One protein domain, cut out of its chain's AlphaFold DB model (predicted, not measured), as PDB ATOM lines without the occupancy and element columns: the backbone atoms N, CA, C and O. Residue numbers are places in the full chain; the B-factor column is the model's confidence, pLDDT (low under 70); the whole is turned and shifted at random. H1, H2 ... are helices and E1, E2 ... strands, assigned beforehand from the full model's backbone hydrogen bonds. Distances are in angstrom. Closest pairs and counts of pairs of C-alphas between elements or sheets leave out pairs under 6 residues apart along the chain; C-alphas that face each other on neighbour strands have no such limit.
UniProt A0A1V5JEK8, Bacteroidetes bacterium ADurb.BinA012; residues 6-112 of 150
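What this domain is: This is residues 6 to 112 of the 150 residues of a protein of Bacteroidetes bacterium ADurb.BinA012 (UniProt A0A1V5JEK8). A strongly twisted four-stranded sheet has a helical hairpin, H1 and H2, reaching away from the end where E4 leaves off and E5 begins, while a strand hairpin, E1 and E2, makes a separate arm whose residues 10 to 15 stick out. Neither helix covers the sheet. The printed part has 107 residues with two named helices and six named strands, in the order E1 E2 E3 E4 H1 H2 E5 E6; the larger sheet runs E3 E4 E5 E6, antiparallel throughout. The class is mixed, helices and strands; the whole is loose, with a radius of gyration of the C-alphas of 18.5 A, and elongated, spanning 57 by 36 by 21 A.

Where its parts are: E1, residues 6 to 10, begins at C-alpha 6 (151.545, 167.641, 173.147). E2 is residues 15 to 21, E3 35 to 38 and E4 43 to 49, 18.5 A long. H1 is residues 55 to 65, 15.3 A, and H2 71 to 86, 22.5 A. E5, residues 92 to 99, measures 20.3 A; E6, residues 104 to 110, ends at C-alpha 110 (147.259, 155.748, 189.396).

How they stand to each other: In the sheet, N 37 and O 45 of the hairpin E3 and E4 are 3.0 A apart, N 46 and O 96 of E4 and E5 2.8 A, and N 97 and O 106 of the hairpin E5 and E6 2.8 A, each within hydrogen-bond range. In the hairpin E1 and E2, N 8 and O 17 are 2.9 A apart, within that range. The closest C-alphas of E2 and E6, Gly 20 and Arg 104, are 6.7 A apart. H1 and H2 touch, closest at the C-alphas of Met 65 and Leu 74, 6.0 A, at a shallow tilt of 19 degrees, opposite ways; neither is on the sheet. Every O i to N i+4 pair in both helices is within hydrogen-bond range.

The domain as a whole: The two farthest C-alphas, Ala 12 and Leu 72, are 58.9 A apart. The printed part has no cut; the link E2 to E3, 13 residues, is long. No printed residue is under 70 in pLDDT.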
ATOM      1  N   ILE A   6     152.899 167.111 173.065       95.19
ATOM      2  CA  ILE A   6     151.545 167.641 173.147       95.19
ATOM      3  C   ILE A   6     151.400 168.675 172.041       95.19
ATOM      4  O   ILE A   6     152.194 169.617 171.948       95.19
ATOM      5  N   PHE A   7     150.366 168.518 171.226       96.19
ATOM      6  CA  PHE A   7     150.005 169.472 170.191       96.19
ATOM      7  C   PHE A   7     148.627 170.056 170.477       96.19
ATOM      8  O   PHE A   7     147.714 169.339 170.880       96.19
ATOM      9  N   SER A   8     148.479 171.356 170.246       95.69
ATOM     10  CA  SER A   8     147.191 172.041 170.265       95.69
ATOM     11  C   SER A   8     146.889 172.606 168.884       95.69
ATOM     12  O   SER A   8     147.781 173.097 168.187       95.69
ATOM     13  N   TYR A   9     145.623 172.530 168.487       97.00
ATOM     14  CA  TYR A   9     145.125 173.141 167.263       97.00
ATOM     15  C   TYR A   9     144.183 174.285 167.615       97.00
ATOM     16  O   TYR A   9     143.278 174.119 168.432       97.00
ATOM     17  N   SER A  10     144.395 175.443 166.995       96.69
ATOM     18  CA  SER A  10     143.474 176.575 167.078       96.69
ATOM     19  C   SER A  10     142.666 176.670 165.783       96.69
ATOM     20  O   SER A  10     143.262 176.988 164.755       96.69
ATOM     21  N   PRO A  11     141.333 176.474 165.816       97.88
ATOM     22  CA  PRO A  11     140.490 176.654 164.634       97.88
ATOM     23  C   PRO A  11     140.472 178.102 164.135       97.88
ATOM     24  O   PRO A  11     140.498 178.345 162.936       97.88
ATOM     25  N   ALA A  12     140.483 179.077 165.051       98.00
ATOM     26  CA  ALA A  12     140.463 180.499 164.697       98.00
ATOM     27  C   ALA A  12     141.739 180.953 163.967       98.00
ATOM     28  O   ALA A  12     141.688 181.872 163.157       98.00
ATOM     29  N   ALA A  13     142.878 180.320 164.263       97.25
ATOM     30  CA  ALA A  13     144.159 180.613 163.626       97.25
ATOM     31  C   ALA A  13     144.558 179.585 162.553       97.25
ATOM     32  O   ALA A  13     145.634 179.735 161.978       97.25
ATOM     33  N   ASP A  14     143.745 178.542 162.348       97.88
ATOM     34  CA  ASP A  14     144.033 177.359 161.525       97.88
ATOM     35  C   ASP A  14     145.476 176.849 161.675       97.88
ATOM     36  O   ASP A  14     146.254 176.748 160.725       97.88
ATOM     37  N   ARG A  15     145.896 176.613 162.924       98.38
ATOM     38  CA  ARG A  15     147.309 176.345 163.217       98.38
ATOM     39  C   ARG A  15     147.515 175.334 164.328       98.38
ATOM     40  O   ARG A  15     146.961 175.469 165.421       98.38
ATOM     41  N   TRP A  16     148.415 174.388 164.066       98.12
ATOM     42  CA  TRP A  16     148.995 173.494 165.063       98.12
ATOM     43  C   TRP A  16     150.177 174.145 165.779       98.12
ATOM     44  O   TRP A  16     151.037 174.763 165.152       98.12
ATOM     45  N   THR A  17     150.243 173.974 167.095       96.88
ATOM     46  CA  THR A  17     151.358 174.431 167.929       96.88
ATOM     47  C   THR A  17     151.824 173.286 168.817       96.88
ATOM     48  O   THR A  17     151.006 172.593 169.421       96.88
ATOM     49  N   LYS A  18     153.143 173.086 168.925       96.19
ATOM     50  CA  LYS A  18     153.703 172.207 169.957       96.19
ATOM     51  C   LYS A  18     153.521 172.892 171.312       96.19
ATOM     52  O   LYS A  18     154.170 173.898 171.582       96.19
ATOM     53  N   ALA A  19     152.627 172.358 172.133       94.38
ATOM     54  CA  ALA A  19     152.220 172.940 173.408       94.38
ATOM     55  C   ALA A  19     153.088 172.469 174.585       94.38
ATOM     56  O   ALA A  19     153.158 173.145 175.605       94.38
ATOM     57  N   GLY A  20     153.763 171.328 174.449       93.12
ATOM     58  CA  GLY A  20     154.600 170.781 175.512       93.12
ATOM     59  C   GLY A  20     154.997 169.337 175.249       93.12
ATOM     60  O   GLY A  20     154.969 168.868 174.108       93.12
ATOM     61  N   ASN A  21     155.363 168.638 176.318       94.31
ATOM     62  CA  ASN A  21     155.561 167.194 176.323       94.31
ATOM     63  C   ASN A  21     154.871 166.608 177.558       94.31
ATOM     64  O   ASN A  21     154.842 167.249 178.608       94.31
ATOM     65  N   LEU A  22     154.378 165.382 177.436       93.69
ATOM     66  CA  LEU A  22     153.906 164.578 178.548       93.69
ATOM     67  C   LEU A  22     155.061 164.302 179.512       93.69
ATOM     68  O   LEU A  22     156.151 163.877 179.111       93.69
ATOM     69  N   THR A  23     154.797 164.539 180.791       91.81
ATOM     70  CA  THR A  23     155.723 164.281 181.893       91.81
ATOM     71  C   THR A  23     155.018 163.500 182.994       91.81
ATOM     72  O   THR A  23     153.945 163.906 183.442       91.81
ATOM     73  N   GLY A  24     155.624 162.390 183.410       84.88
ATOM     74  CA  GLY A  24     155.271 161.634 184.613       84.88
ATOM     75  C   GLY A  24     156.204 161.984 185.777       84.88
ATOM     76  O   GLY A  24     156.943 162.967 185.714       84.88
ATOM     77  N   GLU A  25     156.203 161.167 186.830       79.44
ATOM     78  CA  GLU A  25     157.041 161.384 188.024       79.44
ATOM     79  C   GLU A  25     158.548 161.460 187.739       79.44
ATOM     80  O   GLU A  25     159.251 162.288 188.314       79.44
ATOM     81  N   THR A  26     159.058 160.617 186.841       81.38
ATOM     82  CA  THR A  26     160.501 160.476 186.579       81.38
ATOM     83  C   THR A  26     160.991 161.291 185.380       81.38
ATOM     84  O   THR A  26     162.157 161.189 184.997       81.38
ATOM     85  N   GLY A  27     160.127 162.124 184.789       86.06
ATOM     86  CA  GLY A  27     160.451 162.960 183.636       86.06
ATOM     87  C   GLY A  27     159.525 162.715 182.452       86.06
ATOM     88  O   GLY A  27     158.314 162.602 182.613       86.06
ATOM     89  N   VAL A  28     160.081 162.699 181.239       87.25
ATOM     90  CA  VAL A  28     159.298 162.550 180.003       87.25
ATOM     91  C   VAL A  28     158.595 161.196 179.967       87.25
ATOM     92  O   VAL A  28     159.224 160.163 180.173       87.25
ATOM     93  N   MET A  29     157.304 161.215 179.644       90.00
ATOM     94  CA  MET A  29     156.466 160.024 179.574       90.00
ATOM     95  C   MET A  29     155.880 159.874 178.165       90.00
ATOM     96  O   MET A  29     154.850 160.483 177.869       90.00
ATOM     97  N   PRO A  30     156.522 159.110 177.264       92.75
ATOM     98  CA  PRO A  30     155.892 158.745 176.003       92.75
ATOM     99  C   PRO A  30     154.657 157.891 176.292       92.75
ATOM    100  O   PRO A  30     154.675 157.054 177.192       92.75
ATOM    101  N   LEU A  31     153.570 158.120 175.558       93.75
ATOM    102  CA  LEU A  31     152.306 157.439 175.821       93.75
ATOM    103  C   LEU A  31     151.513 157.253 174.526       93.75
ATOM    104  O   LEU A  31     151.300 158.203 173.776       93.75
ATOM    105  N   ALA A  32     151.059 156.030 174.261       95.50
ATOM    106  CA  ALA A  32     150.172 155.719 173.141       95.50
ATOM    107  C   ALA A  32     148.933 154.957 173.601       95.50
ATOM    108  O   ALA A  32     148.958 154.257 174.611       95.50
ATOM    109  N   ALA A  33     147.853 155.070 172.826       96.19
ATOM    110  CA  ALA A  33     146.589 154.352 173.015       96.19
ATOM    111  C   ALA A  33     145.885 154.551 174.375       96.19
ATOM    112  O   ALA A  33     144.828 153.958 174.596       96.19
ATOM    113  N   GLY A  34     146.427 155.390 175.264       96.19
ATOM    114  CA  GLY A  34     145.724 155.890 176.441       96.19
ATOM    115  C   GLY A  34     144.511 156.731 176.047       96.19
ATOM    116  O   GLY A  34     144.275 157.012 174.869       96.19
ATOM    117  N   THR A  35     143.732 157.134 177.040       97.69
ATOM    118  CA  THR A  35     142.498 157.893 176.819       97.69
ATOM    119  C   THR A  35     142.438 159.118 177.712       97.69
ATOM    120  O   THR A  35     143.201 159.225 178.666       97.69
ATOM    121  N   GLY A  36     141.551 160.063 177.427       97.25
ATOM    122  CA  GLY A  36     141.435 161.265 178.238       97.25
ATOM    123  C   GLY A  36     140.192 162.077 177.939       97.25
ATOM    124  O   GLY A  36     139.588 161.932 176.879       97.25
ATOM    125  N   ALA A  37     139.812 162.923 178.889       97.62
ATOM    126  CA  ALA A  37     138.711 163.861 178.727       97.62
ATOM    127  C   ALA A  37     139.015 165.172 179.458       97.62
ATOM    128  O   ALA A  37     139.830 165.213 180.385       97.62
ATOM    129  N   ALA A  38     138.358 166.245 179.022       96.94
ATOM    130  CA  ALA A  38     138.395 167.511 179.734       96.94
ATOM    131  C   ALA A  38     137.796 167.339 181.138       96.94
ATOM    132  O   ALA A  38     136.787 166.656 181.326       96.94
ATOM    133  N   ILE A  39     138.449 167.945 182.122       95.81
ATOM    134  CA  ILE A  39     137.907 168.129 183.468       95.81
ATOM    135  C   ILE A  39     137.068 169.408 183.470       95.81
ATOM    136  O   ILE A  39     135.920 169.402 183.911       95.81
ATOM    137  N   ASP A  40     137.643 170.485 182.935       94.56
ATOM    138  CA  ASP A  40     137.041 171.805 182.768       94.56
ATOM    139  C   ASP A  40     137.677 172.527 181.557       94.56
ATOM    140  O   ASP A  40     138.349 171.912 180.728       94.56
ATOM    141  N   GLU A  41     137.491 173.846 181.463       94.50
ATOM    142  CA  GLU A  41     138.038 174.701 180.395       94.50
ATOM    143  C   GLU A  41     139.579 174.764 180.352       94.50
ATOM    144  O   GLU A  41     140.162 175.306 179.409       94.50
ATOM    145  N   ARG A  42     140.271 174.258 181.378       95.50
ATOM    146  CA  ARG A  42     141.724 174.370 181.537       95.50
ATOM    147  C   ARG A  42     142.427 173.027 181.665       95.50
ATOM    148  O   ARG A  42     143.564 172.913 181.212       95.50
ATOM    149  N   TYR A  43     141.819 172.039 182.299       97.00
ATOM    150  CA  TYR A  43     142.502 170.793 182.620       97.00
ATOM    151  C   TYR A  43     141.964 169.616 181.816       97.00
ATOM    152  O   TYR A  43     140.760 169.457 181.634       97.00
ATOM    153  N   VAL A  44     142.872 168.750 181.372       97.38
ATOM    154  CA  VAL A  44     142.552 167.477 180.713       97.38
ATOM    155  C   VAL A  44     143.139 166.346 181.543       97.38
ATOM    156  O   VAL A  44     144.331 166.362 181.847       97.38
ATOM    157  N   ALA A  45     142.320 165.357 181.890       97.44
ATOM    158  CA  ALA A  45     142.794 164.120 182.495       97.44
ATOM    159  C   ALA A  45     143.167 163.113 181.405       97.44
ATOM    160  O   ALA A  45     142.389 162.891 180.477       97.44
ATOM    161  N   LEU A  46     144.330 162.484 181.544       97.44
ATOM    162  CA  LEU A  46     144.813 161.389 180.711       97.44
ATOM    163  C   LEU A  46     144.960 160.137 181.579       97.44
ATOM    164  O   LEU A  46     145.465 160.204 182.699       97.44
ATOM    165  N   PHE A  47     144.533 158.998 181.050       97.12
ATOM    166  CA  PHE A  47     144.410 157.734 181.759       97.12
ATOM    167  C   PHE A  47     145.095 156.619 180.984       97.12
ATOM    168  O   PHE A  47     144.715 156.303 179.851       97.12
ATOM    169  N   GLY A  48     146.063 155.999 181.655       95.38
ATOM    170  CA  GLY A  48     146.781 154.831 181.178       95.38
ATOM    171  C   GLY A  48     147.473 155.029 179.834       95.38
ATOM    172  O   GLY A  48     147.645 156.145 179.356       95.38
ATOM    173  N   GLY A  49     147.886 153.930 179.214       96.25
ATOM    174  CA  GLY A  49     148.546 153.955 177.912       96.25
ATOM    175  C   GLY A  49     149.774 153.062 177.856       96.25
ATOM    176  O   GLY A  49     150.318 152.619 178.865       96.25
ATOM    177  N   ASN A  50     150.210 152.790 176.638       95.50
ATOM    178  CA  ASN A  50     151.452 152.098 176.360       95.50
ATOM    179  C   ASN A  50     152.614 153.095 176.460       95.50
ATOM    180  O   ASN A  50     152.665 154.052 175.687       95.50
ATOM    181  N   ASP A  51     153.521 152.868 177.409       93.31
ATOM    182  CA  ASP A  51     154.689 153.720 177.667       93.31
ATOM    183  C   ASP A  51     155.928 153.340 176.839       93.31
ATOM    184  O   ASP A  51     156.973 153.982 176.909       93.31
ATOM    185  N   GLY A  52     155.827 152.284 176.032       92.44
ATOM    186  CA  GLY A  52     156.896 151.840 175.146       92.44
ATOM    187  C   GLY A  52     157.869 150.854 175.783       92.44
ATOM    188  O   GLY A  52     158.671 150.274 175.055       92.44
ATOM    189  N   SER A  53     157.807 150.621 177.096       90.56
ATOM    190  CA  SER A  53     158.780 149.789 177.818       90.56
ATOM    191  C   SER A  53     158.859 148.352 177.284       90.56
ATOM    192  O   SER A  53     159.955 147.833 177.059       90.56
ATOM    193  N   VAL A  54     157.704 147.726 177.032       93.88
ATOM    194  CA  VAL A  54     157.597 146.393 176.408       93.88
ATOM    195  C   VAL A  54     157.425 146.501 174.897       93.88
ATOM    196  O   VAL A  54     158.074 145.772 174.153       93.88
ATOM    197  N   PHE A  55     156.618 147.454 174.428       93.38
ATOM    198  CA  PHE A  55     156.335 147.630 173.002       93.38
ATOM    199  C   PHE A  55     157.598 147.825 172.163       93.38
ATOM    200  O   PHE A  55     157.747 147.173 171.138       93.38
ATOM    201  N   ASN A  56     158.550 148.648 172.612       92.94
ATOM    202  CA  ASN A  56     159.788 148.857 171.860       92.94
ATOM    203  C   ASN A  56     160.628 147.571 171.753       92.94
ATOM    204  O   ASN A  56     161.319 147.391 170.754       92.94
ATOM    205  N   LYS A  57     160.565 146.676 172.752       94.94
ATOM    206  CA  LYS A  57     161.244 145.372 172.704       94.94
ATOM    207  C   LYS A  57     160.565 144.445 171.706       94.94
ATOM    208  O   LYS A  57     161.244 143.852 170.880       94.94
ATOM    209  N   VAL A  58     159.233 144.383 171.739       95.38
ATOM    210  CA  VAL A  58     158.444 143.599 170.777       95.38
ATOM    211  C   VAL A  58     158.733 144.054 169.346       95.38
ATOM    212  O   VAL A  58     159.050 143.222 168.506       95.38
ATOM    213  N   GLU A  59     158.712 145.361 169.078       95.12
ATOM    214  CA  GLU A  59     159.030 145.902 167.751       95.12
ATOM    215  C   GLU A  59     160.461 145.558 167.309       95.12
ATOM    216  O   GLU A  59     160.683 145.236 166.144       95.12
ATOM    217  N   ALA A  60     161.434 145.590 168.227       95.62
ATOM    218  CA  ALA A  60     162.811 145.209 167.926       95.62
ATOM    219  C   ALA A  60     162.933 143.717 167.575       95.62
ATOM    220  O   ALA A  60     163.567 143.383 166.575       95.62
ATOM    221  N   VAL A  61     162.284 142.836 168.345       97.38
ATOM    222  CA  VAL A  61     162.253 141.390 168.079       97.38
ATOM    223  C   VAL A  61     161.584 141.107 166.734       97.38
ATOM    224  O   VAL A  61     162.157 140.409 165.904       97.38
ATOM    225  N   LEU A  62     160.420 141.709 166.464       96.75
ATOM    226  CA  LEU A  62     159.718 141.554 165.186       96.75
ATOM    227  C   LEU A  62     160.556 142.057 164.004       96.75
ATOM    228  O   LEU A  62     160.597 141.411 162.957       96.75
ATOM    229  N   SER A  63     161.255 143.183 164.171       97.12
ATOM    230  CA  SER A  63     162.164 143.700 163.148       97.12
ATOM    231  C   SER A  63     163.339 142.757 162.888       97.12
ATOM    232  O   SER A  63     163.727 142.610 161.733       97.12
ATOM    233  N   ALA A  64     163.906 142.134 163.926       97.19
ATOM    234  CA  ALA A  64     164.995 141.168 163.781       97.19
ATOM    235  C   ALA A  64     164.516 139.888 163.080       97.19
ATOM    236  O   ALA A  64     165.131 139.453 162.107       97.19
ATOM    237  N   MET A  65     163.365 139.346 163.498       97.44
ATOM    238  CA  MET A  65     162.743 138.166 162.882       97.44
ATOM    239  C   MET A  65     162.484 138.356 161.385       97.44
ATOM    240  O   MET A  65     162.620 137.412 160.616       97.44
ATOM    241  N   ALA A  66     162.119 139.570 160.959       96.88
ATOM    242  CA  ALA A  66     161.823 139.864 159.558       96.88
ATOM    243  C   ALA A  66     163.039 139.733 158.623       96.88
ATOM    244  O   ALA A  66     162.864 139.599 157.412       96.88
ATOM    245  N   THR A  67     164.256 139.798 159.165       96.44
ATOM    246  CA  THR A  67     165.507 139.739 158.393       96.44
ATOM    247  C   THR A  67     166.369 138.521 158.714       96.44
ATOM    248  O   THR A  67     167.384 138.320 158.051       96.44
ATOM    249  N   GLU A  68     165.991 137.725 159.714       97.25
ATOM    250  CA  GLU A  68     166.758 136.562 160.153       97.25
ATOM    251  C   GLU A  68     166.547 135.364 159.216       97.25
ATOM    252  O   GLU A  68     165.436 135.076 158.770       97.25
ATOM    253  N   SER A  69     167.635 134.661 158.914       96.06
ATOM    254  CA  SER A  69     167.656 133.492 158.027       96.06
ATOM    255  C   SER A  69     168.142 132.220 158.720       96.06
ATOM    256  O   SER A  69     167.861 131.121 158.234       96.06
ATOM    257  N   ASP A  70     168.831 132.345 159.856       97.75
ATOM    258  CA  ASP A  70     169.220 131.220 160.696       97.75
ATOM    259  C   ASP A  70     168.010 130.697 161.486       97.75
ATOM    260  O   ASP A  70     167.306 131.432 162.182       97.75
ATOM    261  N   THR A  71     167.748 129.395 161.376       96.56
ATOM    262  CA  THR A  71     166.562 128.763 161.965       96.56
ATOM    263  C   THR A  71     166.629 128.650 163.485       96.56
ATOM    264  O   THR A  71     165.582 128.641 164.137       96.56
ATOM    265  N   LEU A  72     167.829 128.556 164.063       97.06
ATOM    266  CA  LEU A  72     168.021 128.502 165.507       97.06
ATOM    267  C   LEU A  72     167.823 129.892 166.115       97.06
ATOM    268  O   LEU A  72     167.101 130.009 167.105       97.06
ATOM    269  N   GLU A  73     168.403 130.927 165.509       96.94
ATOM    270  CA  GLU A  73     168.228 132.318 165.950       96.94
ATOM    271  C   GLU A  73     166.775 132.777 165.791       96.94
ATOM    272  O   GLU A  73     166.189 133.332 166.724       96.94
ATOM    273  N   LEU A  74     166.126 132.427 164.674       97.69
ATOM    274  CA  LEU A  74     164.696 132.680 164.494       97.69
ATOM    275  C   LEU A  74     163.872 132.030 165.613       97.69
ATOM    276  O   LEU A  74     162.956 132.651 166.154       97.69
ATOM    277  N   LYS A  75     164.225 130.802 166.021       98.00
ATOM    278  CA  LYS A  75     163.521 130.120 167.108       98.00
ATOM    279  C   LYS A  75     163.721 130.801 168.464       98.00
ATOM    280  O   LYS A  75     162.804 130.803 169.287       98.00
ATOM    281  N   GLN A  76     164.898 131.368 168.714       98.06
ATOM    282  CA  GLN A  76     165.162 132.136 169.932       98.06
ATOM    283  C   GLN A  76     164.331 133.422 169.964       98.06
ATOM    284  O   GLN A  76     163.667 133.681 170.968       98.06
ATOM    285  N   LEU A  77     164.285 134.160 168.851       98.31
ATOM    286  CA  LEU A  77     163.466 135.367 168.711       98.31
ATOM    287  C   LEU A  77     161.967 135.075 168.880       98.31
ATOM    288  O   LEU A  77     161.268 135.819 169.565       98.31
ATOM    289  N   GLU A  78     161.466 133.962 168.331       97.88
ATOM    290  CA  GLU A  78     160.084 133.512 168.559       97.88
ATOM    291  C   GLU A  78     159.791 133.281 170.046       97.88
ATOM    292  O   GLU A  78     158.751 133.706 170.552       97.88
ATOM    293  N   ASN A  79     160.700 132.607 170.757       98.12
ATOM    294  CA  ASN A  79     160.537 132.340 172.183       98.12
ATOM    295  C   ASN A  79     160.583 133.639 173.004       98.12
ATOM    296  O   ASN A  79     159.804 133.790 173.947       98.12
ATOM    297  N   GLU A  80     161.455 134.584 172.643       97.88
ATOM    298  CA  GLU A  80     161.501 135.909 173.267       97.88
ATOM    299  C   GLU A  80     160.197 136.680 173.030       97.88
ATOM    300  O   GLU A  80     159.607 137.196 173.982       97.88
ATOM    301  N   TYR A  81     159.692 136.698 171.792       97.31
ATOM    302  CA  TYR A  81     158.409 137.314 171.458       97.31
ATOM    303  C   TYR A  81     157.263 136.724 172.289       97.31
ATOM    304  O   TYR A  81     156.501 137.473 172.904       97.31
ATOM    305  N   ILE A  82     157.161 135.393 172.361       96.50
ATOM    306  CA  ILE A  82     156.142 134.713 173.175       96.50
ATOM    307  C   ILE A  82     156.280 135.121 174.645       96.50
ATOM    308  O   ILE A  82     155.293 135.513 175.268       96.50
ATOM    309  N   SER A  83     157.502 135.110 175.181       97.00
ATOM    310  CA  SER A  83     157.761 135.487 176.571       97.00
ATOM    311  C   SER A  83     157.329 136.926 176.867       97.00
ATOM    312  O   SER A  83     156.663 137.165 177.878       97.00
ATOM    313  N   LEU A  84     157.629 137.881 175.980       96.06
ATOM    314  CA  LEU A  84     157.218 139.283 176.128       96.06
ATOM    315  C   LEU A  84     155.689 139.441 176.154       96.06
ATOM    316  O   LEU A  84     155.177 140.268 176.911       96.06
ATOM    317  N   GLN A  85     154.962 138.647 175.366       93.44
ATOM    318  CA  GLN A  85     153.499 138.693 175.319       93.44
ATOM    319  C   GLN A  85     152.857 138.043 176.549       93.44
ATOM    320  O   GLN A  85     151.942 138.610 177.152       93.44
ATOM    321  N   GLU A  86     153.341 136.869 176.958       93.81
ATOM    322  CA  GLU A  86     152.801 136.136 178.108       93.81
ATOM    323  C   GLU A  86     153.069 136.854 179.435       93.81
ATOM    324  O   GLU A  86     152.193 136.902 180.304       93.81
ATOM    325  N   SER A  87     154.257 137.448 179.573       95.00
ATOM    326  CA  SER A  87     154.703 138.146 180.785       95.00
ATOM    327  C   SER A  87     154.375 139.642 180.808       95.00
ATOM    328  O   SER A  87     154.779 140.340 181.741       95.00
ATOM    329  N   HIS A  88     153.635 140.154 179.815       96.12
ATOM    330  CA  HIS A  88     153.345 141.583 179.713       96.12
ATOM    331  C   HIS A  88     152.675 142.102 181.005       96.12
ATOM    332  O   HIS A  88     151.575 141.653 181.349       96.12
ATOM    333  N   PRO A  89     153.251 143.110 181.691       95.38
ATOM    334  CA  PRO A  89     152.783 143.583 183.001       95.38
ATOM    335  C   PRO A  89     151.481 144.407 182.943       95.38
ATOM    336  O   PRO A  89     151.075 145.013 183.932       95.38
ATOM    337  N   GLY A  90     150.814 144.438 181.788       96.12
ATOM    338  CA  GLY A  90     149.780 145.418 181.447       96.12
ATOM    339  C   GLY A  90     150.328 146.797 181.058       96.12
ATOM    340  O   GLY A  90     151.531 146.983 180.877       96.12
ATOM    341  N   PHE A  91     149.417 147.747 180.858       96.94
ATOM    342  CA  PHE A  91     149.730 149.116 180.437       96.94
ATOM    343  C   PHE A  91     150.056 150.031 181.619       96.94
ATOM    344  O   PHE A  91     149.748 149.709 182.770       96.94
ATOM    345  N   SER A  92     150.639 151.199 181.325       95.75
ATOM    346  CA  SER A  92     150.887 152.221 182.337       95.75
ATOM    347  C   SER A  92     149.597 152.550 183.075       95.75
ATOM    348  O   SER A  92     148.530 152.660 182.471       95.75
ATOM    349  N   ARG A  93     149.704 152.707 184.392       96.12
ATOM    350  CA  ARG A  93     148.583 153.033 185.275       96.12
ATOM    351  C   ARG A  93     148.519 154.508 185.627       96.12
ATOM    352  O   ARG A  93     147.599 154.895 186.338       96.12
ATOM    353  N   ALA A  94     149.460 155.316 185.148       95.12
ATOM    354  CA  ALA A  94     149.519 156.725 185.492       95.12
ATOM    355  C   ALA A  94     148.236 157.459 185.076       95.12
ATOM    356  O   ALA A  94     147.684 157.244 183.991       95.12
ATOM    357  N   VAL A  95     147.792 158.354 185.955       96.06
ATOM    358  CA  VAL A  95     146.783 159.369 185.668       96.06
ATOM    359  C   VAL A  95     147.494 160.712 185.625       96.06
ATOM    360  O   VAL A  95     148.038 161.166 186.635       96.06
ATOM    361  N   LEU A  96     147.507 161.341 184.455       96.06
ATOM    362  CA  LEU A  96     148.140 162.640 184.248       96.06
ATOM    363  C   LEU A  96     147.073 163.723 184.122       96.06
ATOM    364  O   LEU A  96     146.036 163.518 183.501       96.06
ATOM    365  N   ILE A  97     147.360 164.899 184.665       96.50
ATOM    366  CA  ILE A  97     146.560 166.106 184.477       96.50
ATOM    367  C   ILE A  97     147.387 167.075 183.656       96.50
ATOM    368  O   ILE A  97     148.471 167.482 184.074       96.50
ATOM    369  N   LEU A  98     146.888 167.418 182.477       96.44
ATOM    370  CA  LEU A  98     147.450 168.438 181.608       96.44
ATOM    371  C   LEU A  98     146.779 169.779 181.904       96.44
ATOM    372  O   LEU A  98     145.568 169.907 181.755       96.44
ATOM    373  N   ASP A  99     147.572 170.785 182.255       96.25
ATOM    374  CA  ASP A  99     147.159 172.187 182.261       96.25
ATOM    375  C   ASP A  99     147.322 172.774 180.852       96.25
ATOM    376  O   ASP A  99     148.439 173.058 180.412       96.25
ATOM    377  N   THR A 100     146.215 172.981 180.137       95.75
ATOM    378  CA  THR A 100     146.226 173.452 178.741       95.75
ATOM    379  C   THR A 100     146.755 174.877 178.595       95.75
ATOM    380  O   THR A 100     147.217 175.251 177.516       95.75
ATOM    381  N   LYS A 101     146.757 175.670 179.675       93.62
ATOM    382  CA  LYS A 101     147.301 177.032 179.672       93.62
ATOM    383  C   LYS A 101     148.825 177.040 179.718       93.62
ATOM    384  O   LYS A 101     149.448 177.909 179.113       93.62
ATOM    385  N   THR A 102     149.424 176.123 180.477       93.56
ATOM    386  CA  THR A 102     150.882 176.083 180.685       93.56
ATOM    387  C   THR A 102     151.582 174.985 179.890       93.56
ATOM    388  O   THR A 102     152.807 175.009 179.794       93.56
ATOM    389  N   GLY A 103     150.832 174.029 179.333       91.94
ATOM    390  CA  GLY A 103     151.371 172.864 178.628       91.94
ATOM    391  C   GLY A 103     152.082 171.869 179.547       91.94
ATOM    392  O   GLY A 103     152.858 171.042 179.067       91.94
ATOM    393  N   ARG A 104     151.873 171.971 180.868       92.88
ATOM    394  CA  ARG A 104     152.525 171.128 181.877       92.88
ATOM    395  C   ARG A 104     151.628 169.966 182.275       92.88
ATOM    396  O   ARG A 104     150.427 170.149 182.470       92.88
ATOM    397  N   CYS A 105     152.241 168.801 182.455       93.94
ATOM    398  CA  CYS A 105     151.589 167.620 182.998       93.94
ATOM    399  C   CYS A 105     152.025 167.375 184.440       93.94
ATOM    400  O   CYS A 105     153.208 167.475 184.767       93.94
ATOM    401  N   THR A 106     151.072 167.001 185.283       93.12
ATOM    402  CA  THR A 106     151.319 166.521 186.643       93.12
ATOM    403  C   THR A 106     150.695 165.149 186.816       93.12
ATOM    404  O   THR A 106     149.527 164.962 186.471       93.12
ATOM    405  N   GLN A 107     151.440 164.198 187.374       93.44
ATOM    406  CA  GLN A 107     150.879 162.912 187.771       93.44
ATOM    407  C   GLN A 107     149.986 163.115 189.001       93.44
ATOM    408  O   GLN A 107     150.447 163.594 190.034       93.44
ATOM    409  N   ALA A 108     148.698 162.808 188.864       93.31
ATOM    410  CA  ALA A 108     147.699 162.981 189.920       93.31
ATOM    411  C   ALA A 108     147.403 161.686 190.687       93.31
ATOM    412  O   ALA A 108     146.761 161.725 191.734       93.31
ATOM    413  N   GLY A 109     147.860 160.543 190.176       93.00
ATOM    414  CA  GLY A 109     147.717 159.248 190.827       93.00
ATOM    415  C   GLY A 109     147.832 158.100 189.835       93.00
ATOM    416  O   GLY A 109     148.371 158.260 188.739       93.00
ATOM    417  N   GLU A 110     147.283 156.952 190.220       95.19
ATOM    418  CA  GLU A 110     147.259 155.748 189.396       95.19
ATOM    419  C   GLU A 110     145.870 155.108 189.342       95.19
ATOM    420  O   GLU A 110     145.112 155.129 190.313       95.19
ATOM    421  N   ILE A 111     145.565 154.469 188.214       95.69
ATOM    422  CA  ILE A 111     144.394 153.610 188.048       95.69
ATOM    423  C   ILE A 111     144.546 152.389 188.970       95.69
ATOM    424  O   ILE A 111     145.557 151.690 188.880       95.69
ATOM    425  N   PRO A 112     143.558 152.072 189.828       93.94
ATOM    426  CA  PRO A 112     143.585 150.851 190.625       93.94
ATOM    427  C   PRO A 112     143.428 149.601 189.752       93.94
ATOM    428  O   PRO A 112     142.412 149.425 189.080       93.94
TER     429      PRO A 112